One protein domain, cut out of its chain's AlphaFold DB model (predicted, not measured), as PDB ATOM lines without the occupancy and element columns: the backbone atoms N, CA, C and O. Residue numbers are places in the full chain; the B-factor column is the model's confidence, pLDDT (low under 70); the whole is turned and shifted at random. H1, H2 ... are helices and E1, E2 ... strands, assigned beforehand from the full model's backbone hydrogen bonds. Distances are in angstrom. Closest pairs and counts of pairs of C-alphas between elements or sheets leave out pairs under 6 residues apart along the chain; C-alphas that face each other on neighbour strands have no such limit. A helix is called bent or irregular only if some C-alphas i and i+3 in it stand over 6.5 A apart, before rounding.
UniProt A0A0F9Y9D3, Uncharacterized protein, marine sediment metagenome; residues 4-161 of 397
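What this domain is: This is residues 4 to 161 of the 397 residues of an uncharacterized protein of marine sediment metagenome (UniProt A0A0F9Y9D3). The short helix H4 forms the core of a cluster of crossed helices: the bent H2, through its arm H2a, and H6 cross it, and a small three-stranded sheet covers it on the side away from H2a. H1 packs on H2a and H6, H3 packs on H2b and H4, and H5 lies farthest out, near H6. The printed part has 158 residues with six named helices, then three strands, in the order H1 H2 H3 H4 H5 H6 E1 E2 E3. The antiparallel sheet runs E1 E2 E3, and the class is mostly helix. The whole is compact, with a radius of gyration of the C-alphas of 15.1 A and spans of 41 by 34 by 29 A.

How they stand to each other: Start with H1, residues 5 to 18. H2, residues 31 to 53, was assigned as one helix by its hydrogen bonds but is bent, C-alphas 42 and 45 being 7.0 A apart; its arms are H2a, 31 to 42, and H2b, 45 to 53. H1 touches H2a with residues 11 to 16 alone, closest at the C-alphas of Ile 15 and Ala 38, 6.7 A. H3, residues 68 to 77, touches H2b, closest at the C-alphas of Lys 49 and Leu 77, 4.5 A. H4, residues 88 to 98, touches H2a at a steep tilt of 61 degrees, closest at the C-alphas of Glu 36 and Ala 90, 5.0 A. H5, residues 104 to 109, touches no helix. H6, residues 114 to 129, touches H4, closest at the C-alphas of Ala 97 and Asn 123, 5.1 A, and H1, closest at those of Ala 5 and Pro 125, 4.7 A. H6 is only just irregular, with C-alphas 122 and 125 at 6.9 A. E1, 133 to 136, E2, 151 to 155, and E3, 158 to 161, form a meander, each strand the antiparallel neighbour of the one before. Look for N 136 and O 152 at 2.8 A, and N 155 and O 158 at 2.9 A. H4 is on this sheet, at a height of 10.5 A. Every O i to N i+4 pair is within hydrogen-bond range in H1, H2a, H2b, H3 and H5; H4 has 5 of 7, H6 10 of 12.

Where its parts are: Find C-alpha 5 at (-5.460, 21.125, -6.849), where H1 begins its 19.9 A. H2a is 16.6 A long, H4 15.9 A and H6 23.3 A. E3 ends at C-alpha 161, (-22.659, 11.390, 7.674).

The domain as a whole: The C-alphas farthest apart, those of Gly 55 and Lys 110, are 42.8 A apart. The printed part has no cut. The links H1 to H2, H2 to H3 and E1 to E2 are long. Look for pLDDT under 70 at residues 22, 83 to 86 and 139.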
ATOM      1  N   ASN A   4      -7.124  25.190  -5.120       83.94
ATOM      2  CA  ASN A   4      -6.503  24.787  -6.373       83.94
ATOM      3  C   ASN A   4      -5.765  23.462  -6.155       83.94
ATOM      4  O   ASN A   4      -4.870  23.392  -5.313       83.94
ATOM      5  N   ALA A   5      -6.111  22.431  -6.927       86.62
ATOM      6  CA  ALA A   5      -5.460  21.125  -6.849       86.62
ATOM      7  C   ALA A   5      -3.935  21.223  -7.048       86.62
ATOM      8  O   ALA A   5      -3.192  20.539  -6.354       86.62
ATOM      9  N   ALA A   6      -3.460  22.126  -7.916       87.50
ATOM     10  CA  ALA A   6      -2.025  22.306  -8.151       87.50
ATOM     11  C   ALA A   6      -1.278  22.847  -6.915       87.50
ATOM     12  O   ALA A   6      -0.173  22.398  -6.622       87.50
ATOM     13  N   ASP A   7      -1.893  23.758  -6.152       87.75
ATOM     14  CA  ASP A   7      -1.288  24.308  -4.930       87.75
ATOM     15  C   ASP A   7      -1.219  23.233  -3.828       87.75
ATOM     16  O   ASP A   7      -0.285  23.192  -3.026       87.75
ATOM     17  N   ILE A   8      -2.218  22.342  -3.787       90.56
ATOM     18  CA  ILE A   8      -2.247  21.192  -2.877       90.56
ATOM     19  C   ILE A   8      -1.169  20.180  -3.278       90.56
ATOM     20  O   ILE A   8      -0.426  19.716  -2.417       90.56
ATOM     21  N   GLU A   9      -1.046  19.871  -4.568       91.25
ATOM     22  CA  GLU A   9      -0.016  18.979  -5.108       91.25
ATOM     23  C   GLU A   9       1.400  19.484  -4.790       91.25
ATOM     24  O   GLU A   9       2.230  18.709  -4.317       91.25
ATOM     25  N   GLU A  10       1.675  20.784  -4.958       90.19
ATOM     26  CA  GLU A  10       2.978  21.377  -4.629       90.19
ATOM     27  C   GLU A  10       3.330  21.197  -3.144       90.19
ATOM     28  O   GLU A  10       4.439  20.768  -2.804       90.19
ATOM     29  N   LYS A  11       2.369  21.452  -2.247       90.38
ATOM     30  CA  LYS A  11       2.551  21.209  -0.809       90.38
ATOM     31  C   LYS A  11       2.762  19.728  -0.501       90.38
ATOM     32  O   LYS A  11       3.630  19.398   0.304       90.38
ATOM     33  N   LEU A  12       2.015  18.831  -1.146       90.69
ATOM     34  CA  LEU A  12       2.172  17.386  -0.959       90.69
ATOM     35  C   LEU A  12       3.551  16.903  -1.400       90.69
ATOM     36  O   LEU A  12       4.180  16.136  -0.677       90.69
ATOM     37  N   LEU A  13       4.060  17.383  -2.537       90.88
ATOM     38  CA  LEU A  13       5.413  17.066  -2.996       90.88
ATOM     39  C   LEU A  13       6.469  17.469  -1.961       90.88
ATOM     40  O   LEU A  13       7.411  16.711  -1.714       90.88
ATOM     41  N   GLN A  14       6.305  18.633  -1.327       90.31
ATOM     42  CA  GLN A  14       7.200  19.078  -0.262       90.31
ATOM     43  C   GLN A  14       7.077  18.193   0.991       90.31
ATOM     44  O   GLN A  14       8.096  17.733   1.507       90.31
ATOM     45  N   ILE A  15       5.854  17.862   1.420       89.75
ATOM     46  CA  ILE A  15       5.599  16.960   2.555       89.75
ATOM     47  C   ILE A  15       6.228  15.583   2.321       89.75
ATOM     48  O   ILE A  15       6.946  15.093   3.192       89.75
ATOM     49  N   LEU A  16       6.010  14.959   1.161       84.94
ATOM     50  CA  LEU A  16       6.572  13.641   0.850       84.94
ATOM     51  C   LEU A  16       8.104  13.678   0.806       84.94
ATOM     52  O   LEU A  16       8.776  12.780   1.314       84.94
ATOM     53  N   LYS A  17       8.681  14.756   0.263       86.06
ATOM     54  CA  LYS A  17      10.134  14.954   0.227       86.06
ATOM     55  C   LYS A  17      10.743  15.096   1.623       86.06
ATOM     56  O   LYS A  17      11.832  14.560   1.850       86.06
ATOM     57  N   ASP A  18      10.064  15.801   2.524       85.50
ATOM     58  CA  ASP A  18      10.528  16.086   3.886       85.50
ATOM     59  C   ASP A  18      10.230  14.951   4.873       85.50
ATOM     60  O   ASP A  18      10.817  14.898   5.958       85.50
ATOM     61  N   ASN A  19       9.331  14.035   4.514       80.94
ATOM     62  CA  ASN A  19       8.915  12.888   5.311       80.94
ATOM     63  C   ASN A  19       9.217  11.592   4.551       80.94
ATOM     64  O   ASN A  19       8.316  10.901   4.093       80.94
ATOM     65  N   ARG A  20      10.506  11.263   4.406       74.31
ATOM     66  CA  ARG A  20      10.951  10.000   3.789       74.31
ATOM     67  C   ARG A  20      10.829   8.815   4.758       74.31
ATOM     68  O   ARG A  20      10.944   9.045   5.967       74.31
ATOM     69  N   PRO A  21      10.675   7.573   4.257       72.94
ATOM     70  CA  PRO A  21      10.696   6.374   5.094       72.94
ATOM     71  C   PRO A  21      11.919   6.350   6.024       72.94
ATOM     72  O   PRO A  21      13.041   6.632   5.594       72.94
ATOM     73  N   GLY A  22      11.692   6.058   7.307       67.56
ATOM     74  CA  GLY A  22      12.713   6.101   8.364       67.56
ATOM     75  C   GLY A  22      12.800   7.422   9.140       67.56
ATOM     76  O   GLY A  22      13.623   7.540  10.047       67.56
ATOM     77  N   LYS A  23      11.966   8.422   8.825       78.75
ATOM     78  CA  LYS A  23      11.781   9.596   9.688       78.75
ATOM     79  C   LYS A  23      11.010   9.187  10.942       78.75
ATOM     80  O   LYS A  23       9.976   8.545  10.843       78.75
ATOM     81  N   GLU A  24      11.481   9.604  12.111       79.94
ATOM     82  CA  GLU A  24      10.767   9.395  13.371       79.94
ATOM     83  C   GLU A  24      10.131  10.700  13.842       79.94
ATOM     84  O   GLU A  24      10.763  11.761  13.875       79.94
ATOM     85  N   VAL A  25       8.859  10.623  14.219       80.00
ATOM     86  CA  VAL A  25       8.093  11.748  14.744       80.00
ATOM     87  C   VAL A  25       7.377  11.282  16.002       80.00
ATOM     88  O   VAL A  25       6.669  10.277  15.986       80.00
ATOM     89  N   ARG A  26       7.549  12.016  17.107       78.44
ATOM     90  CA  ARG A  26       6.925  11.676  18.393       78.44
ATOM     91  C   ARG A  26       5.412  11.492  18.223       78.44
ATOM     92  O   ARG A  26       4.733  12.396  17.743       78.44
ATOM     93  N   GLY A  27       4.906  10.337  18.656       73.62
ATOM     94  CA  GLY A  27       3.482   9.986  18.612       73.62
ATOM     95  C   GLY A  27       3.004   9.334  17.309       73.62
ATOM     96  O   GLY A  27       1.840   8.941  17.248       73.62
ATOM     97  N   CYS A  28       3.866   9.196  16.295       80.62
ATOM     98  CA  CYS A  28       3.584   8.469  15.054       80.62
ATOM     99  C   CYS A  28       4.167   7.053  15.142       80.62
ATOM    100  O   CYS A  28       5.348   6.901  15.454       80.62
ATOM    101  N   ASN A  29       3.347   6.034  14.873       80.12
ATOM    102  CA  ASN A  29       3.761   4.627  14.960       80.12
ATOM    103  C   ASN A  29       4.138   4.038  13.598       80.12
ATOM    104  O   ASN A  29       4.841   3.032  13.533       80.12
ATOM    105  N   THR A  30       3.656   4.646  12.516       80.25
ATOM    106  CA  THR A  30       3.919   4.220  11.142       80.25
ATOM    107  C   THR A  30       4.344   5.409  10.289       80.25
ATOM    108  O   THR A  30       4.138   6.564  10.663       80.25
ATOM    109  N   HIS A  31       4.917   5.141   9.117       82.06
ATOM    110  CA  HIS A  31       5.223   6.199   8.154       82.06
ATOM    111  C   HIS A  31       3.955   6.897   7.634       82.06
ATOM    112  O   HIS A  31       3.951   8.102   7.391       82.06
ATOM    113  N   LEU A  32       2.844   6.159   7.546       82.75
ATOM    114  CA  LEU A  32       1.547   6.707   7.160       82.75
ATOM    115  C   LEU A  32       1.023   7.717   8.195       82.75
ATOM    116  O   LEU A  32       0.543   8.778   7.805       82.75
ATOM    117  N   ASP A  33       1.213   7.456   9.494       82.69
ATOM    118  CA  ASP A  33       0.867   8.397  10.573       82.69
ATOM    119  C   ASP A  33       1.608   9.736  10.416       82.69
ATOM    120  O   ASP A  33       1.079  10.800  10.747       82.69
ATOM    121  N   ILE A  34       2.853   9.692   9.923       85.00
ATOM    122  CA  ILE A  34       3.668  10.887   9.686       85.00
ATOM    123  C   ILE A  34       3.072  11.704   8.540       85.00
ATOM    124  O   ILE A  34       2.963  12.928   8.665       85.00
ATOM    125  N   TYR A  35       2.649  11.045   7.455       86.75
ATOM    126  CA  TYR A  35       1.942  11.707   6.359       86.75
ATOM    127  C   TYR A  35       0.620  12.304   6.814       86.75
ATOM    128  O   TYR A  35       0.373  13.478   6.558       86.75
ATOM    129  N   GLU A  36      -0.197  11.547   7.540       88.62
ATOM    130  CA  GLU A  36      -1.459  12.033   8.090       88.62
ATOM    131  C   GLU A  36      -1.257  13.270   8.967       88.62
ATOM    132  O   GLU A  36      -1.943  14.278   8.791       88.62
ATOM    133  N   ARG A  37      -0.260  13.248   9.856       88.19
ATOM    134  CA  ARG A  37       0.069  14.397  10.703       88.19
ATOM    135  C   ARG A  37       0.492  15.623   9.886       88.19
ATOM    136  O   ARG A  37       0.007  16.720  10.161       88.19
ATOM    137  N   ALA A  38       1.387  15.453   8.912       89.44
ATOM    138  CA  ALA A  38       1.896  16.555   8.095       89.44
ATOM    139  C   ALA A  38       0.807  17.139   7.180       89.44
ATOM    140  O   ALA A  38       0.578  18.347   7.182       89.44
ATOM    141  N   VAL A  39       0.066  16.284   6.467       90.69
ATOM    142  CA  VAL A  39      -1.059  16.685   5.608       90.69
ATOM    143  C   VAL A  39      -2.124  17.414   6.417       90.69
ATOM    144  O   VAL A  39      -2.638  18.438   5.962       90.69
ATOM    145  N   GLN A  40      -2.436  16.942   7.627       89.62
ATOM    146  CA  GLN A  40      -3.407  17.630   8.463       89.62
ATOM    147  C   GLN A  40      -2.954  19.058   8.791       89.62
ATOM    148  O   GLN A  40      -3.685  20.006   8.511       89.62
ATOM    149  N   LYS A  41      -1.742  19.223   9.330       88.50
ATOM    150  CA  LYS A  41      -1.246  20.519   9.818       88.50
ATOM    151  C   LYS A  41      -0.916  21.512   8.699       88.50
ATOM    152  O   LYS A  41      -1.152  22.706   8.853       88.50
ATOM    153  N   GLU A  42      -0.364  21.045   7.584       90.38
ATOM    154  CA  GLU A  42       0.172  21.922   6.530       90.38
ATOM    155  C   GLU A  42      -0.833  22.197   5.398       90.38
ATOM    156  O   GLU A  42      -0.710  23.195   4.670       90.38
ATOM    157  N   ILE A  43      -1.840  21.326   5.249       91.12
ATOM    158  CA  ILE A  43      -2.835  21.405   4.176       91.12
ATOM    159  C   ILE A  43      -4.250  21.507   4.741       91.12
ATOM    160  O   ILE A  43      -4.889  22.532   4.517       91.12
ATOM    161  N   ILE A  44      -4.742  20.490   5.455       90.25
ATOM    162  CA  ILE A  44      -6.171  20.393   5.803       90.25
ATOM    163  C   ILE A  44      -6.593  21.494   6.773       90.25
ATOM    164  O   ILE A  44      -7.531  22.213   6.463       90.25
ATOM    165  N   GLU A  45      -5.917  21.671   7.912       90.44
ATOM    166  CA  GLU A  45      -6.322  22.660   8.924       90.44
ATOM    167  C   GLU A  45      -6.316  24.102   8.372       90.44
ATOM    168  O   GLU A  45      -7.332  24.787   8.518       90.44
ATOM    169  N   PRO A  46      -5.258  24.578   7.670       90.94
ATOM    170  CA  PRO A  46      -5.285  25.901   7.046       90.94
ATOM    171  C   PRO A  46      -6.380  26.037   5.987       90.94
ATOM    172  O   PRO A  46      -7.036  27.075   5.910       90.94
ATOM    173  N   LEU A  47      -6.581  24.994   5.174       90.88
ATOM    174  CA  LEU A  47      -7.578  25.002   4.111       90.88
ATOM    175  C   LEU A  47      -8.999  25.048   4.672       90.88
ATOM    176  O   LEU A  47      -9.828  25.818   4.202       90.88
ATOM    177  N   PHE A  48      -9.282  24.235   5.684       91.31
ATOM    178  CA  PHE A  48     -10.603  24.107   6.284       91.31
ATOM    179  C   PHE A  48     -10.992  25.359   7.054       91.31
ATOM    180  O   PHE A  48     -12.137  25.793   6.951       91.31
ATOM    181  N   LYS A  49     -10.035  25.983   7.745       93.00
ATOM    182  CA  LYS A  49     -10.239  27.292   8.359       93.00
ATOM    183  C   LYS A  49     -10.632  28.345   7.317       93.00
ATOM    184  O   LYS A  49     -11.650  29.006   7.482       93.00
ATOM    185  N   ASP A  50      -9.871  28.469   6.224       92.50
ATOM    186  CA  ASP A  50     -10.167  29.438   5.154       92.50
ATOM    187  C   ASP A  50     -11.533  29.168   4.493       92.50
ATOM    188  O   ASP A  50     -12.335  30.079   4.281       92.50
ATOM    189  N   LEU A  51     -11.842  27.901   4.205       90.81
ATOM    190  CA  LEU A  51     -13.130  27.512   3.630       90.81
ATOM    191  C   LEU A  51     -14.302  27.740   4.598       90.81
ATOM    192  O   LEU A  51     -15.381  28.131   4.146       90.81
ATOM    193  N   GLY A  52     -14.096  27.519   5.899       91.62
ATOM    194  CA  GLY A  52     -15.066  27.793   6.958       91.62
ATOM    195  C   GLY A  52     -15.343  29.290   7.112       91.62
ATOM    196  O   GLY A  52     -16.500  29.703   7.090       91.62
ATOM    197  N   GLU A  53     -14.299  30.125   7.154       93.25
ATOM    198  CA  GLU A  53     -14.412  31.594   7.197       93.25
ATOM    199  C   GLU A  53     -15.138  32.161   5.963       93.25
ATOM    200  O   GLU A  53     -15.880  33.140   6.058       93.25
ATOM    201  N   GLN A  54     -14.978  31.518   4.802       90.94
ATOM    202  CA  GLN A  54     -15.685  31.861   3.564       90.94
ATOM    203  C   GLN A  54     -17.109  31.278   3.479       90.94
ATOM    204  O   GLN A  54     -17.803  31.526   2.489       90.94
ATOM    205  N   GLY A  55     -17.548  30.478   4.458       89.69
ATOM    206  CA  GLY A  55     -18.858  29.818   4.465       89.69
ATOM    207  C   GLY A  55     -19.042  28.777   3.355       89.69
ATOM    208  O   GLY A  55     -20.170  28.500   2.945       89.69
ATOM    209  N   ARG A  56     -17.943  28.231   2.820       88.62
ATOM    210  CA  ARG A  56     -17.951  27.255   1.717       88.62
ATOM    211  C   ARG A  56     -18.143  25.818   2.170       88.62
ATOM    212  O   ARG A  56     -18.608  25.000   1.382       88.62
ATOM    213  N   ILE A  57     -17.736  25.535   3.397       91.38
ATOM    214  CA  ILE A  57     -17.982  24.284   4.103       91.38
ATOM    215  C   ILE A  57     -18.560  24.647   5.462       91.38
ATOM    216  O   ILE A  57     -18.240  25.699   6.018       91.38
ATOM    217  N   GLN A  58     -19.446  23.801   5.961       91.94
ATOM    218  CA  GLN A  58     -20.164  24.035   7.206       91.94
ATOM    219  C   GLN A  58     -19.843  22.947   8.222       91.94
ATOM    220  O   GLN A  58     -19.334  21.873   7.871       91.94
ATOM    221  N   ASP A  59     -20.152  23.252   9.482       91.81
ATOM    222  CA  ASP A  59     -20.138  22.272  10.559       91.81
ATOM    223  C   ASP A  59     -20.983  21.059  10.157       91.81
ATOM    224  O   ASP A  59     -22.048  21.196   9.547       91.81
ATOM    225  N   ILE A  60     -20.504  19.863  10.495       88.94
ATOM    226  CA  ILE A  60     -21.281  18.645  10.278       88.94
ATOM    227  C   ILE A  60     -22.247  18.481  11.450       88.94
ATOM    228  O   ILE A  60     -21.855  18.558  12.621       88.94
ATOM    229  N   ASP A  61     -23.503  18.201  11.121       86.06
ATOM    230  CA  ASP A  61     -24.477  17.676  12.067       86.06
ATOM    231  C   ASP A  61     -24.406  16.141  12.074       86.06
ATOM    232  O   ASP A  61     -24.532  15.498  11.030       86.06
ATOM    233  N   ASP A  62     -24.174  15.552  13.247       82.81
ATOM    234  CA  ASP A  62     -24.192  14.101  13.455       82.81
ATOM    235  C   ASP A  62     -25.506  13.598  14.036       82.81
ATOM    236  O   ASP A  62     -25.572  12.449  14.464       82.81
ATOM    237  N   LEU A  63     -26.535  14.448  14.088       85.75
ATOM    238  CA  LEU A  63     -27.864  14.113  14.585       85.75
ATOM    239  C   LEU A  63     -27.864  13.592  16.032       85.75
ATOM    240  O   LEU A  63     -28.818  12.940  16.449       85.75
ATOM    241  N   GLY A  64     -26.815  13.890  16.806       84.38
ATOM    242  CA  GLY A  64     -26.653  13.449  18.190       84.38
ATOM    243  C   GLY A  64     -25.942  12.108  18.346       84.38
ATOM    244  O   GLY A  64     -26.051  11.506  19.404       84.38
ATOM    245  N   HIS A  65     -25.249  11.600  17.323       85.75
ATOM    246  CA  HIS A  65     -24.438  10.378  17.440       85.75
ATOM    247  C   HIS A  65     -23.139  10.546  18.242       85.75
ATOM    248  O   HIS A  65     -22.537   9.523  18.601       85.75
ATOM    249  N   ASP A  66     -22.748  11.796  18.494       82.00
ATOM    250  CA  ASP A  66     -21.572  12.270  19.223       82.00
ATOM    251  C   ASP A  66     -20.265  11.675  18.709       82.00
ATOM    252  O   ASP A  66     -19.482  11.124  19.462       82.00
ATOM    253  N   THR A  67     -20.027  11.737  17.399       85.88
ATOM    254  CA  THR A  67     -18.803  11.165  16.803       85.88
ATOM    255  C   THR A  67     -17.568  12.039  17.056       85.88
ATOM    256  O   THR A  67     -17.619  13.258  16.882       85.88
ATOM    257  N   GLU A  68     -16.419  11.419  17.347       84.50
ATOM    258  CA  GLU A  68     -15.135  12.133  17.491       84.50
ATOM    259  C   GLU A  68     -14.782  12.914  16.213       84.50
ATOM    260  O   GLU A  68     -14.318  14.053  16.254       84.50
ATOM    261  N   PHE A  69     -15.084  12.341  15.044       88.31
ATOM    262  CA  PHE A  69     -14.834  12.999  13.766       88.31
ATOM    263  C   PHE A  69     -15.560  14.348  13.628       88.31
ATOM    264  O   PHE A  69     -14.964  15.305  13.131       88.31
ATOM    265  N   LYS A  70     -16.817  14.460  14.085       90.25
ATOM    266  CA  LYS A  70     -17.555  15.738  14.085       90.25
ATOM    267  C   LYS A  70     -16.825  16.794  14.909       90.25
ATOM    268  O   LYS A  70     -16.712  17.937  14.465       90.25
ATOM    269  N   LEU A  71     -16.346  16.427  16.100       87.88
ATOM    270  CA  LEU A  71     -15.645  17.349  16.994       87.88
ATOM    271  C   LEU A  71     -14.388  17.903  16.326       87.88
ATOM    272  O   LEU A  71     -14.169  19.114  16.338       87.88
ATOM    273  N   VAL A  72     -13.587  17.032  15.707       89.69
ATOM    274  CA  VAL A  72     -12.365  17.448  15.010       89.69
ATOM    275  C   VAL A  72     -12.684  18.273  13.757       89.69
ATOM    276  O   VAL A  72     -12.057  19.309  13.534       89.69
ATOM    277  N   TRP A  73     -13.684  17.880  12.957       91.00
ATOM    278  CA  TRP A  73     -14.110  18.645  11.778       91.00
ATOM    279  C   TRP A  73     -14.512  20.071  12.156       91.00
ATOM    280  O   TRP A  73     -13.959  21.034  11.626       91.00
ATOM    281  N   ASN A  74     -15.427  20.214  13.116       91.94
ATOM    282  CA  ASN A  74     -15.965  21.515  13.515       91.94
ATOM    283  C   ASN A  74     -14.886  22.396  14.181       91.94
ATOM    284  O   ASN A  74     -14.870  23.611  13.977       91.94
ATOM    285  N   ARG A  75     -13.937  21.810  14.931       90.81
ATOM    286  CA  ARG A  75     -12.761  22.539  15.448       90.81
ATOM    287  C   ARG A  75     -11.857  23.040  14.322       90.81
ATOM    288  O   ARG A  75     -11.430  24.196  14.368       90.81
ATOM    289  N   ALA A  76     -11.623  22.233  13.286       90.44
ATOM    290  CA  ALA A  76     -10.808  22.633  12.141       90.44
ATOM    291  C   ALA A  76     -11.395  23.809  11.359       90.44
ATOM    292  O   ALA A  76     -10.657  24.737  11.026       90.44
ATOM    293  N   LEU A  77     -12.716  23.844  11.159       92.00
ATOM    294  CA  LEU A  77     -13.386  24.987  10.520       92.00
ATOM    295  C   LEU A  77     -13.183  26.300  11.282       92.00
ATOM    296  O   LEU A  77     -13.128  27.372  10.684       92.00
ATOM    297  N   ARG A  78     -13.058  26.218  12.607       91.56
ATOM    298  CA  ARG A  78     -12.898  27.370  13.506       91.56
ATOM    299  C   ARG A  78     -11.430  27.714  13.770       91.56
ATOM    300  O   ARG A  78     -11.149  28.679  14.478       91.56
ATOM    301  N   GLY A  79     -10.490  26.935  13.232       87.56
ATOM    302  CA  GLY A  79      -9.062  27.078  13.513       87.56
ATOM    303  C   GLY A  79      -8.689  26.777  14.969       87.56
ATOM    304  O   GLY A  79      -7.768  27.398  15.494       87.56
ATOM    305  N   GLN A  80      -9.421  25.869  15.619       90.62
ATOM    306  CA  GLN A  80      -9.275  25.480  17.028       90.62
ATOM    307  C   GLN A  80      -8.734  24.048  17.180       90.62
ATOM    308  O   GLN A  80      -9.067  23.360  18.137       90.62
ATOM    309  N   CYS A  81      -7.946  23.576  16.211       83.94
ATOM    310  CA  CYS A  81      -7.398  22.220  16.224       83.94
ATOM    311  C   CYS A  81      -6.446  22.014  17.399       83.94
ATOM    312  O   CYS A  81      -5.546  22.827  17.630       83.94
ATOM    313  N   GLU A  82      -6.583  20.884  18.073       81.56
ATOM    314  CA  GLU A  82      -5.683  20.473  19.140       81.56
ATOM    315  C   GLU A  82      -4.477  19.697  18.594       81.56
ATOM    316  O   GLU A  82      -4.401  19.302  17.422       81.56
ATOM    317  N   ASP A  83      -3.472  19.499  19.445       67.12
ATOM    318  CA  ASP A  83      -2.279  18.745  19.063       67.12
ATOM    319  C   ASP A  83      -2.594  17.261  18.842       67.12
ATOM    320  O   ASP A  83      -1.953  16.635  18.002       67.12
ATOM    321  N   TRP A  84      -3.580  16.701  19.550       62.12
ATOM    322  CA  TRP A  84      -3.996  15.297  19.441       62.12
ATOM    323  C   TRP A  84      -5.078  15.049  18.385       62.12
ATOM    324  O   TRP A  84      -5.255  13.903  17.983       62.12
ATOM    325  N   ASP A  85      -5.692  16.104  17.834       67.75
ATOM    326  CA  ASP A  85      -6.538  16.005  16.633       67.75
ATOM    327  C   ASP A  85      -5.756  15.451  15.437       67.75
ATOM    328  O   ASP A  85      -6.343  15.034  14.433       67.75
ATOM    329  N   CYS A  86      -4.419  15.493  15.513       62.59
ATOM    330  CA  CYS A  86      -3.530  15.082  14.448       62.59
ATOM    331  C   CYS A  86      -3.780  13.622  14.053       62.59
ATOM    332  O   CYS A  86      -3.473  12.696  14.807       62.59
ATOM    333  N   ARG A  87      -4.268  13.467  12.814       72.69
ATOM    334  CA  ARG A  87      -4.569  12.243  12.051       72.69
ATOM    335  C   ARG A  87      -6.058  11.962  11.879       72.69
ATOM    336  O   ARG A  87      -6.395  11.310  10.900       72.69
ATOM    337  N   THR A  88      -6.963  12.486  12.705       79.81
ATOM    338  CA  THR A  88      -8.394  12.135  12.583       79.81
ATOM    339  C   THR A  88      -9.006  12.622  11.266       79.81
ATOM    340  O   THR A  88      -9.722  11.868  10.608       79.81
ATOM    341  N   LEU A  89      -8.686  13.848  10.829       85.12
ATOM    342  CA  LEU A  89      -9.180  14.365   9.546       85.12
ATOM    343  C   LEU A  89      -8.382  13.811   8.373       85.12
ATOM    344  O   LEU A  89      -8.966  13.364   7.390       85.12
ATOM    345  N   ALA A  90      -7.050  13.825   8.462       87.69
ATOM    346  CA  ALA A  90      -6.212  13.376   7.353       87.69
ATOM    347  C   ALA A  90      -6.360  11.881   7.051       87.69
ATOM    348  O   ALA A  90      -6.307  11.516   5.878       87.69
ATOM    349  N   ASN A  91      -6.602  11.037   8.060       87.06
ATOM    350  CA  ASN A  91      -6.810   9.603   7.870       87.06
ATOM    351  C   ASN A  91      -7.960   9.317   6.899       87.06
ATOM    352  O   ASN A  91      -7.823   8.435   6.053       87.06
ATOM    353  N   LEU A  92      -9.053  10.088   6.960       86.56
ATOM    354  CA  LEU A  92     -10.173   9.963   6.026       86.56
ATOM    355  C   LEU A  92      -9.705  10.111   4.573       86.56
ATOM    356  O   LEU A  92      -9.931   9.236   3.735       86.56
ATOM    357  N   PHE A  93      -9.029  11.223   4.285       88.56
ATOM    358  CA  PHE A  93      -8.627  11.572   2.927       88.56
ATOM    359  C   PHE A  93      -7.486  10.697   2.416       88.56
ATOM    360  O   PHE A  93      -7.515  10.268   1.265       88.56
ATOM    361  N   ILE A  94      -6.504  10.389   3.263       88.44
ATOM    362  CA  ILE A  94      -5.372   9.533   2.898       88.44
ATOM    363  C   ILE A  94      -5.840   8.100   2.670       88.44
ATOM    364  O   ILE A  94      -5.492   7.522   1.643       88.44
ATOM    365  N   THR A  95      -6.682   7.546   3.548       85.62
ATOM    366  CA  THR A  95      -7.211   6.186   3.363       85.62
ATOM    367  C   THR A  95      -8.036   6.087   2.084       85.62
ATOM    368  O   THR A  95      -7.930   5.099   1.358       85.62
ATOM    369  N   ASN A  96      -8.810   7.126   1.751       86.31
ATOM    370  CA  ASN A  96      -9.525   7.164   0.479       86.31
ATOM    371  C   ASN A  96      -8.569   7.262  -0.722       86.31
ATOM    372  O   ASN A  96      -8.717   6.510  -1.684       86.31
ATOM    373  N   ALA A  97      -7.543   8.115  -0.637       89.25
ATOM    374  CA  ALA A  97      -6.546   8.289  -1.691       89.25
ATOM    375  C   ALA A  97      -5.773   6.996  -2.002       89.25
ATOM    376  O   ALA A  97      -5.436   6.755  -3.160       89.25
ATOM    377  N   VAL A  98      -5.518   6.150  -1.000       88.12
ATOM    378  CA  VAL A  98      -4.748   4.900  -1.148       88.12
ATOM    379  C   VAL A  98      -5.620   3.647  -1.268       88.12
ATOM    380  O   VAL A  98      -5.083   2.549  -1.393       88.12
ATOM    381  N   ARG A  99      -6.956   3.778  -1.258       84.12
ATOM    382  CA  ARG A  99      -7.900   2.643  -1.212       84.12
ATOM    383  C   ARG A  99      -7.674   1.615  -2.321       84.12
ATOM    384  O   ARG A  99      -7.834   0.418  -2.097       84.12
ATOM    385  N   ASP A 100      -7.297   2.089  -3.503       83.38
ATOM    386  CA  ASP A 100      -7.141   1.256  -4.695       83.38
ATOM    387  C   ASP A 100      -5.680   0.792  -4.906       83.38
ATOM    388  O   ASP A 100      -5.354   0.228  -5.954       83.38
ATOM    389  N   VAL A 101      -4.787   1.005  -3.926       85.88
ATOM    390  CA  VAL A 101      -3.410   0.485  -3.948       85.88
ATOM    391  C   VAL A 101      -3.434  -1.041  -3.759       85.88
ATOM    392  O   VAL A 101      -3.870  -1.529  -2.710       85.88
ATOM    393  N   PRO A 102      -2.950  -1.833  -4.737       83.00
ATOM    394  CA  PRO A 102      -2.924  -3.287  -4.622       83.00
ATOM    395  C   PRO A 102      -2.054  -3.755  -3.453       83.00
ATOM    396  O   PRO A 102      -0.969  -3.225  -3.228       83.00
ATOM    397  N   ASP A 103      -2.503  -4.789  -2.740       81.62
ATOM    398  CA  ASP A 103      -1.793  -5.363  -1.591       81.62
ATOM    399  C   ASP A 103      -1.439  -4.334  -0.487       81.62
ATOM    400  O   ASP A 103      -0.455  -4.538   0.223       81.62
ATOM    401  N   PHE A 104      -2.227  -3.260  -0.301       80.62
ATOM    402  CA  PHE A 104      -1.945  -2.141   0.620       80.62
ATOM    403  C   PHE A 104      -1.333  -2.555   1.970       80.62
ATOM    404  O   PHE A 104      -0.257  -2.088   2.329       80.62
ATOM    405  N   PHE A 105      -1.946  -3.503   2.691       75.94
ATOM    406  CA  PHE A 105      -1.399  -3.977   3.968       75.94
ATOM    407  C   PHE A 105       0.011  -4.563   3.824       75.94
ATOM    408  O   PHE A 105       0.892  -4.276   4.627       75.94
ATOM    409  N   ARG A 106       0.256  -5.362   2.781       77.25
ATOM    410  CA  ARG A 106       1.577  -5.942   2.513       77.25
ATOM    411  C   ARG A 106       2.602  -4.868   2.161       77.25
ATOM    412  O   ARG A 106       3.768  -5.054   2.474       77.25
ATOM    413  N   VAL A 107       2.178  -3.808   1.480       75.44
ATOM    414  CA  VAL A 107       3.011  -2.664   1.091       75.44
ATOM    415  C   VAL A 107       3.437  -1.878   2.336       75.44
ATOM    416  O   VAL A 107       4.631  -1.674   2.539       75.44
ATOM    417  N   VAL A 108       2.489  -1.577   3.233       76.00
ATOM    418  CA  VAL A 108       2.755  -0.934   4.532       76.00
ATOM    419  C   VAL A 108       3.702  -1.779   5.391       76.00
ATOM    420  O   VAL A 108       4.706  -1.273   5.872       76.00
ATOM    421  N   PHE A 109       3.452  -3.086   5.540       75.75
ATOM    422  CA  PHE A 109       4.308  -3.962   6.360       75.75
ATOM    423  C   PHE A 109       5.694  -4.251   5.760       75.75
ATOM    424  O   PHE A 109       6.545  -4.813   6.449       75.75
ATOM    425  N   LYS A 110       5.914  -3.941   4.478       77.56
ATOM    426  CA  LYS A 110       7.209  -4.103   3.798       77.56
ATOM    427  C   LYS A 110       7.982  -2.793   3.657       77.56
ATOM    428  O   LYS A 110       9.055  -2.819   3.060       77.56
ATOM    429  N   ASP A 111       7.437  -1.693   4.171       71.06
ATOM    430  CA  ASP A 111       7.978  -0.342   4.021       71.06
ATOM    431  C   ASP A 111       8.206   0.093   2.555       71.06
ATOM    432  O   ASP A 111       9.117   0.862   2.252       71.06
ATOM    433  N   ASP A 112       7.371  -0.392   1.627       75.31
ATOM    434  CA  ASP A 112       7.456  -0.107   0.184       75.31
ATOM    435  C   ASP A 112       6.513   1.048  -0.211       75.31
ATOM    436  O   ASP A 112       5.456   0.849  -0.800       75.31
ATOM    437  N   TYR A 113       6.843   2.280   0.180       81.12
ATOM    438  CA  TYR A 113       5.894   3.403   0.108       81.12
ATOM    439  C   TYR A 113       5.716   4.041  -1.282       81.12
ATOM    440  O   TYR A 113       4.827   4.873  -1.440       81.12
ATOM    441  N   ASP A 114       6.446   3.624  -2.321       83.62
ATOM    442  CA  ASP A 114       6.387   4.261  -3.651       83.62
ATOM    443  C   ASP A 114       4.972   4.237  -4.266       83.62
ATOM    444  O   ASP A 114       4.507   5.216  -4.859       83.62
ATOM    445  N   ALA A 115       4.251   3.121  -4.107       83.06
ATOM    446  CA  ALA A 115       2.877   2.988  -4.599       83.06
ATOM    447  C   ALA A 115       1.875   3.829  -3.787       83.06
ATOM    448  O   ALA A 115       0.870   4.292  -4.331       83.06
ATOM    449  N   ILE A 116       2.156   4.031  -2.498       85.19
ATOM    450  CA  ILE A 116       1.351   4.848  -1.585       85.19
ATOM    451  C   ILE A 116       1.550   6.330  -1.923       85.19
ATOM    452  O   ILE A 116       0.568   7.038  -2.133       85.19
ATOM    453  N   ASP A 117       2.797   6.770  -2.082       88.38
ATOM    454  CA  ASP A 117       3.160   8.141  -2.453       88.38
ATOM    455  C   ASP A 117       2.532   8.541  -3.790       88.38
ATOM    456  O   ASP A 117       1.912   9.601  -3.907       88.38
ATOM    457  N   ALA A 118       2.624   7.664  -4.794       88.50
ATOM    458  CA  ALA A 118       2.012   7.886  -6.098       88.50
ATOM    459  C   ALA A 118       0.482   8.018  -6.013       88.50
ATOM    460  O   ALA A 118      -0.104   8.857  -6.701       88.50
ATOM    461  N   ALA A 119      -0.176   7.211  -5.177       89.88
ATOM    462  CA  ALA A 119      -1.621   7.280  -4.983       89.88
ATOM    463  C   ALA A 119      -2.041   8.562  -4.245       89.88
ATOM    464  O   ALA A 119      -2.985   9.227  -4.675       89.88
ATOM    465  N   ILE A 120      -1.308   8.953  -3.196       90.25
ATOM    466  CA  ILE A 120      -1.535  10.204  -2.458       90.25
ATOM    467  C   ILE A 120      -1.392  11.404  -3.399       90.25
ATOM    468  O   ILE A 120      -2.321  12.201  -3.496       90.25
ATOM    469  N   LEU A 121      -0.285  11.509  -4.143       91.06
ATOM    470  CA  LEU A 121      -0.055  12.617  -5.080       91.06
ATOM    471  C   LEU A 121      -1.127  12.706  -6.161       91.06
ATOM    472  O   LEU A 121      -1.536  13.799  -6.537       91.06
ATOM    473  N   LYS A 122      -1.589  11.558  -6.660       90.94
ATOM    474  CA  LYS A 122      -2.580  11.511  -7.730       90.94
ATOM    475  C   LYS A 122      -3.985  11.874  -7.249       90.94
ATOM    476  O   LYS A 122      -4.691  12.592  -7.947       90.94
ATOM    477  N   ASN A 123      -4.410  11.331  -6.110       91.69
ATOM    478  CA  ASN A 123      -5.822  11.326  -5.723       91.69
ATOM    479  C   ASN A 123      -6.155  12.400  -4.676       91.69
ATOM    480  O   ASN A 123      -7.246  12.966  -4.699       91.69
ATOM    481  N   LEU A 124      -5.232  12.708  -3.761       91.38
ATOM    482  CA  LEU A 124      -5.502  13.623  -2.650       91.38
ATOM    483  C   LEU A 124      -5.789  15.076  -3.087       91.38
ATOM    484  O   LEU A 124      -6.698  15.675  -2.506       91.38
ATOM    485  N   PRO A 125      -5.107  15.655  -4.103       92.06
ATOM    486  CA  PRO A 125      -5.447  16.989  -4.602       92.06
ATOM    487  C   PRO A 125      -6.890  17.114  -5.096       92.06
ATOM    488  O   PRO A 125      -7.546  18.119  -4.826       92.06
ATOM    489  N   ASP A 126      -7.396  16.094  -5.792       89.69
ATOM    490  CA  ASP A 126      -8.767  16.068  -6.309       89.69
ATOM    491  C   ASP A 126      -9.784  15.977  -5.160       89.69
ATOM    492  O   ASP A 126     -10.696  16.800  -5.059       89.69
ATOM    493  N   LEU A 127      -9.555  15.068  -4.204       88.88
ATOM    494  CA  LEU A 127     -10.401  14.918  -3.014       88.88
ATOM    495  C   LEU A 127     -10.523  16.228  -2.216       88.88
ATOM    496  O   LEU A 127     -11.627  16.634  -1.853       88.88
ATOM    497  N   LEU A 128      -9.404  16.920  -1.976       89.00
ATOM    498  CA  LEU A 128      -9.365  18.162  -1.192       89.00
ATOM    499  C   LEU A 128      -9.824  19.409  -1.969       89.00
ATOM    500  O   LEU A 128     -10.079  20.449  -1.359       89.00
ATOM    501  N   SER A 129      -9.943  19.327  -3.297       88.12
ATOM    502  CA  SER A 129     -10.449  20.418  -4.146       88.12
ATOM    503  C   SER A 129     -11.915  20.251  -4.563       88.12
ATOM    504  O   SER A 129     -12.473  21.142  -5.208       88.12
ATOM    505  N   GLY A 130     -12.574  19.180  -4.110       84.62
ATOM    506  CA  GLY A 130     -14.011  18.968  -4.274       84.62
ATOM    507  C   GLY A 130     -14.391  17.926  -5.325       84.62
ATOM    508  O   GLY A 130     -15.514  17.973  -5.821       84.62
ATOM    509  N   GLY A 131     -13.503  16.980  -5.646       84.88
ATOM    510  CA  GLY A 131     -13.800  15.822  -6.504       84.88
ATOM    511  C   GLY A 131     -14.869  14.875  -5.938       84.88
ATOM    512  O   GLY A 131     -15.390  14.017  -6.651       84.88
ATOM    513  N   GLY A 132     -15.254  15.067  -4.672       82.44
ATOM    514  CA  GLY A 132     -16.200  14.215  -3.964       82.44
ATOM    515  C   GLY A 132     -15.557  12.909  -3.507       82.44
ATOM    516  O   GLY A 132     -14.469  12.527  -3.929       82.44
ATOM    517  N   MET A 133     -16.224  12.220  -2.590       87.19
ATOM    518  CA  MET A 133     -15.697  11.008  -1.974       87.19
ATOM    519  C   MET A 133     -16.854  10.084  -1.617       87.19
ATOM    520  O   MET A 133     -17.814  10.504  -0.970       87.19
ATOM    521  N   GLY A 134     -16.756   8.819  -2.032       81.69
ATOM    522  CA  GLY A 134     -17.726   7.792  -1.646       81.69
ATOM    523  C   GLY A 134     -17.727   7.520  -0.133       81.69
ATOM    524  O   GLY A 134     -16.801   7.951   0.557       81.69
ATOM    525  N   PRO A 135     -18.735   6.788   0.377       84.75
ATOM    526  CA  PRO A 135     -18.832   6.455   1.794       84.75
ATOM    527  C   PRO A 135     -17.562   5.779   2.324       84.75
ATOM    528  O   PRO A 135     -17.003   4.879   1.687       84.75
ATOM    529  N   TYR A 136     -17.111   6.230   3.488       84.38
ATOM    530  CA  TYR A 136     -15.975   5.695   4.226       84.38
ATOM    531  C   TYR A 136     -16.346   5.496   5.694       84.38
ATOM    532  O   TYR A 136     -16.997   6.350   6.287       84.38
ATOM    533  N   THR A 137     -15.857   4.412   6.293       78.94
ATOM    534  CA  THR A 137     -15.967   4.123   7.730       78.94
ATOM    535  C   THR A 137     -14.574   4.055   8.349       78.94
ATOM    536  O   THR A 137     -13.636   3.559   7.731       78.94
ATOM    537  N   GLY A 138     -14.449   4.473   9.608       74.69
ATOM    538  CA  GLY A 138     -13.204   4.410  10.377       74.69
ATOM    539  C   GLY A 138     -13.461   4.488  11.882       74.69
ATOM    540  O   GLY A 138     -14.603   4.654  12.306       74.69
ATOM    541  N   TRP A 139     -12.405   4.377  12.694       66.31
ATOM    542  CA  TRP A 139     -12.515   4.366  14.162       66.31
ATOM    543  C   TRP A 139     -13.134   5.650  14.734       66.31
ATOM    544  O   TRP A 139     -13.998   5.572  15.601       66.31
ATOM    545  N   GLY A 140     -12.773   6.823  14.195       70.75
ATOM    546  CA  GLY A 140     -13.358   8.114  14.593       70.75
ATOM    547  C   GLY A 140     -14.820   8.320  14.165       70.75
ATOM    548  O   GLY A 140     -15.431   9.318  14.537       70.75
ATOM    549  N   LEU A 141     -15.383   7.382  13.395       85.06
ATOM    550  CA  LEU A 141     -16.764   7.394  12.902       85.06
ATOM    551  C   LEU A 141     -17.647   6.369  13.631       85.06
ATOM    552  O   LEU A 141     -18.690   5.956  13.132       85.06
ATOM    553  N   LYS A 142     -17.236   5.926  14.820       86.00
ATOM    554  CA  LYS A 142     -18.082   5.136  15.714       86.00
ATOM    555  C   LYS A 142     -18.980   6.085  16.510       86.00
ATOM    556  O   LYS A 142     -18.498   7.030  17.125       86.00
ATOM    557  N   SER A 143     -20.286   5.841  16.493       85.19
ATOM    558  CA  SER A 143     -21.233   6.583  17.321       85.19
ATOM    559  C   SER A 143     -20.990   6.258  18.789       85.19
ATOM    560  O   SER A 143     -21.121   5.100  19.185       85.19
ATOM    561  N   TRP A 144     -20.725   7.272  19.607       80.81
ATOM    562  CA  TRP A 144     -20.643   7.111  21.058       80.81
ATOM    563  C   TRP A 144     -22.013   6.810  21.672       80.81
ATOM    564  O   TRP A 144     -22.112   6.057  22.639       80.81
ATOM    565  N   MET A 145     -23.099   7.279  21.050       83.31
ATOM    566  CA  MET A 145     -24.449   6.950  21.512       83.31
ATOM    567  C   MET A 145     -24.821   5.479  21.314       83.31
ATOM    568  O   MET A 145     -25.293   4.827  22.240       83.31
ATOM    569  N   THR A 146     -24.621   4.933  20.113       82.44
ATOM    570  CA  THR A 146     -25.121   3.586  19.758       82.44
ATOM    571  C   THR A 146     -24.032   2.522  19.680       82.44
ATOM    572  O   THR A 146     -24.322   1.337  19.809       82.44
ATOM    573  N   GLY A 147     -22.772   2.912  19.492       80.88
ATOM    574  CA  GLY A 147     -21.639   2.015  19.248       80.88
ATOM    575  C   GLY A 147     -21.532   1.548  17.797       80.88
ATOM    576  O   GLY A 147     -20.556   0.890  17.432       80.88
ATOM    577  N   ALA A 148     -22.516   1.888  16.958       83.56
ATOM    578  CA  ALA A 148     -22.513   1.554  15.546       83.56
ATOM    579  C   ALA A 148     -21.508   2.423  14.779       83.56
ATOM    580  O   ALA A 148     -21.309   3.596  15.093       83.56
ATOM    581  N   HIS A 149     -20.894   1.840  13.750       85.75
ATOM    582  CA  HIS A 149     -20.107   2.613  12.795       85.75
ATOM    583  C   HIS A 149     -21.045   3.399  11.880       85.75
ATOM    584  O   HIS A 149     -22.026   2.850  11.372       85.75
ATOM    585  N   VAL A 150     -20.697   4.659  11.678       88.69
ATOM    586  CA  VAL A 150     -21.325   5.607  10.769       88.69
ATOM    587  C   VAL A 150     -20.382   5.799   9.585       88.69
ATOM    588  O   VAL A 150     -19.162   5.771   9.746       88.69
ATOM    589  N   ASP A 151     -20.937   5.989   8.396       90.94
ATOM    590  CA  ASP A 151     -20.133   6.289   7.220       90.94
ATOM    591  C   ASP A 151     -20.115   7.799   6.990       90.94
ATOM    592  O   ASP A 151     -21.086   8.504   7.262       90.94
ATOM    593  N   ILE A 152     -19.022   8.311   6.444       90.75
ATOM    594  CA  ILE A 152     -18.921   9.689   5.976       90.75
ATOM    595  C   ILE A 152     -18.705   9.709   4.470       90.75
ATOM    596  O   ILE A 152     -17.945   8.909   3.926       90.75
ATOM    597  N   LYS A 153     -19.355  10.644   3.790       88.94
ATOM    598  CA  LYS A 153     -19.147  10.922   2.366       88.94
ATOM    599  C   LYS A 153     -18.885  12.407   2.156       88.94
ATOM    600  O   LYS A 153     -19.318  13.230   2.964       88.94
ATOM    601  N   MET A 154     -18.225  12.739   1.051       88.69
ATOM    602  CA  MET A 154     -18.034  14.127   0.620       88.69
ATOM    603  C   MET A 154     -18.869  14.389  -0.630       88.69
ATOM    604  O   MET A 154     -18.676  13.720  -1.648       88.69
ATOM    605  N   ASP A 155     -19.759  15.374  -0.558       85.62
ATOM    606  CA  ASP A 155     -20.423  15.960  -1.723       85.62
ATOM    607  C   ASP A 155     -19.724  17.281  -2.065       85.62
ATOM    608  O   ASP A 155     -19.861  18.298  -1.375       85.62
ATOM    609  N   GLY A 156     -18.850  17.231  -3.071       87.75
ATOM    610  CA  GLY A 156     -17.870  18.283  -3.306       87.75
ATOM    611  C   GLY A 156     -16.942  18.456  -2.101       87.75
ATOM    612  O   GLY A 156     -16.175  17.557  -1.766       87.75
ATOM    613  N   LEU A 157     -17.011  19.624  -1.455       87.19
ATOM    614  CA  LEU A 157     -16.232  19.959  -0.254       87.19
ATOM    615  C   LEU A 157     -17.005  19.723   1.055       87.19
ATOM    616  O   LEU A 157     -16.417  19.829   2.129       87.19
ATOM    617  N   GLN A 158     -18.307  19.426   0.990       90.38
ATOM    618  CA  GLN A 158     -19.132  19.258   2.180       90.38
ATOM    619  C   GLN A 158     -19.146  17.795   2.615       90.38
ATOM    620  O   GLN A 158     -19.589  16.914   1.876       90.38
ATOM    621  N   ALA A 159     -18.713  17.542   3.846       89.56
ATOM    622  CA  ALA A 159     -18.899  16.250   4.481       89.56
ATOM    623  C   ALA A 159     -20.339  16.078   4.974       89.56
ATOM    624  O   ALA A 159     -20.966  17.019   5.468       89.56
ATOM    625  N   SER A 160     -20.840  14.851   4.878       89.62
ATOM    626  CA  SER A 160     -22.090  14.432   5.509       89.62
ATOM    627  C   SER A 160     -21.952  13.010   6.024       89.62
ATOM    628  O   SER A 160     -21.351  12.157   5.362       89.62
ATOM    629  N   PHE A 161     -22.516  12.753   7.200       91.25
ATOM    630  CA  PHE A 161     -22.659  11.390   7.674       91.25
ATOM    631  C   PHE A 161     -23.817  10.686   6.965       91.25
ATOM    632  O   PHE A 161     -24.818  11.295   6.580       91.25
TER     633      PHE A 161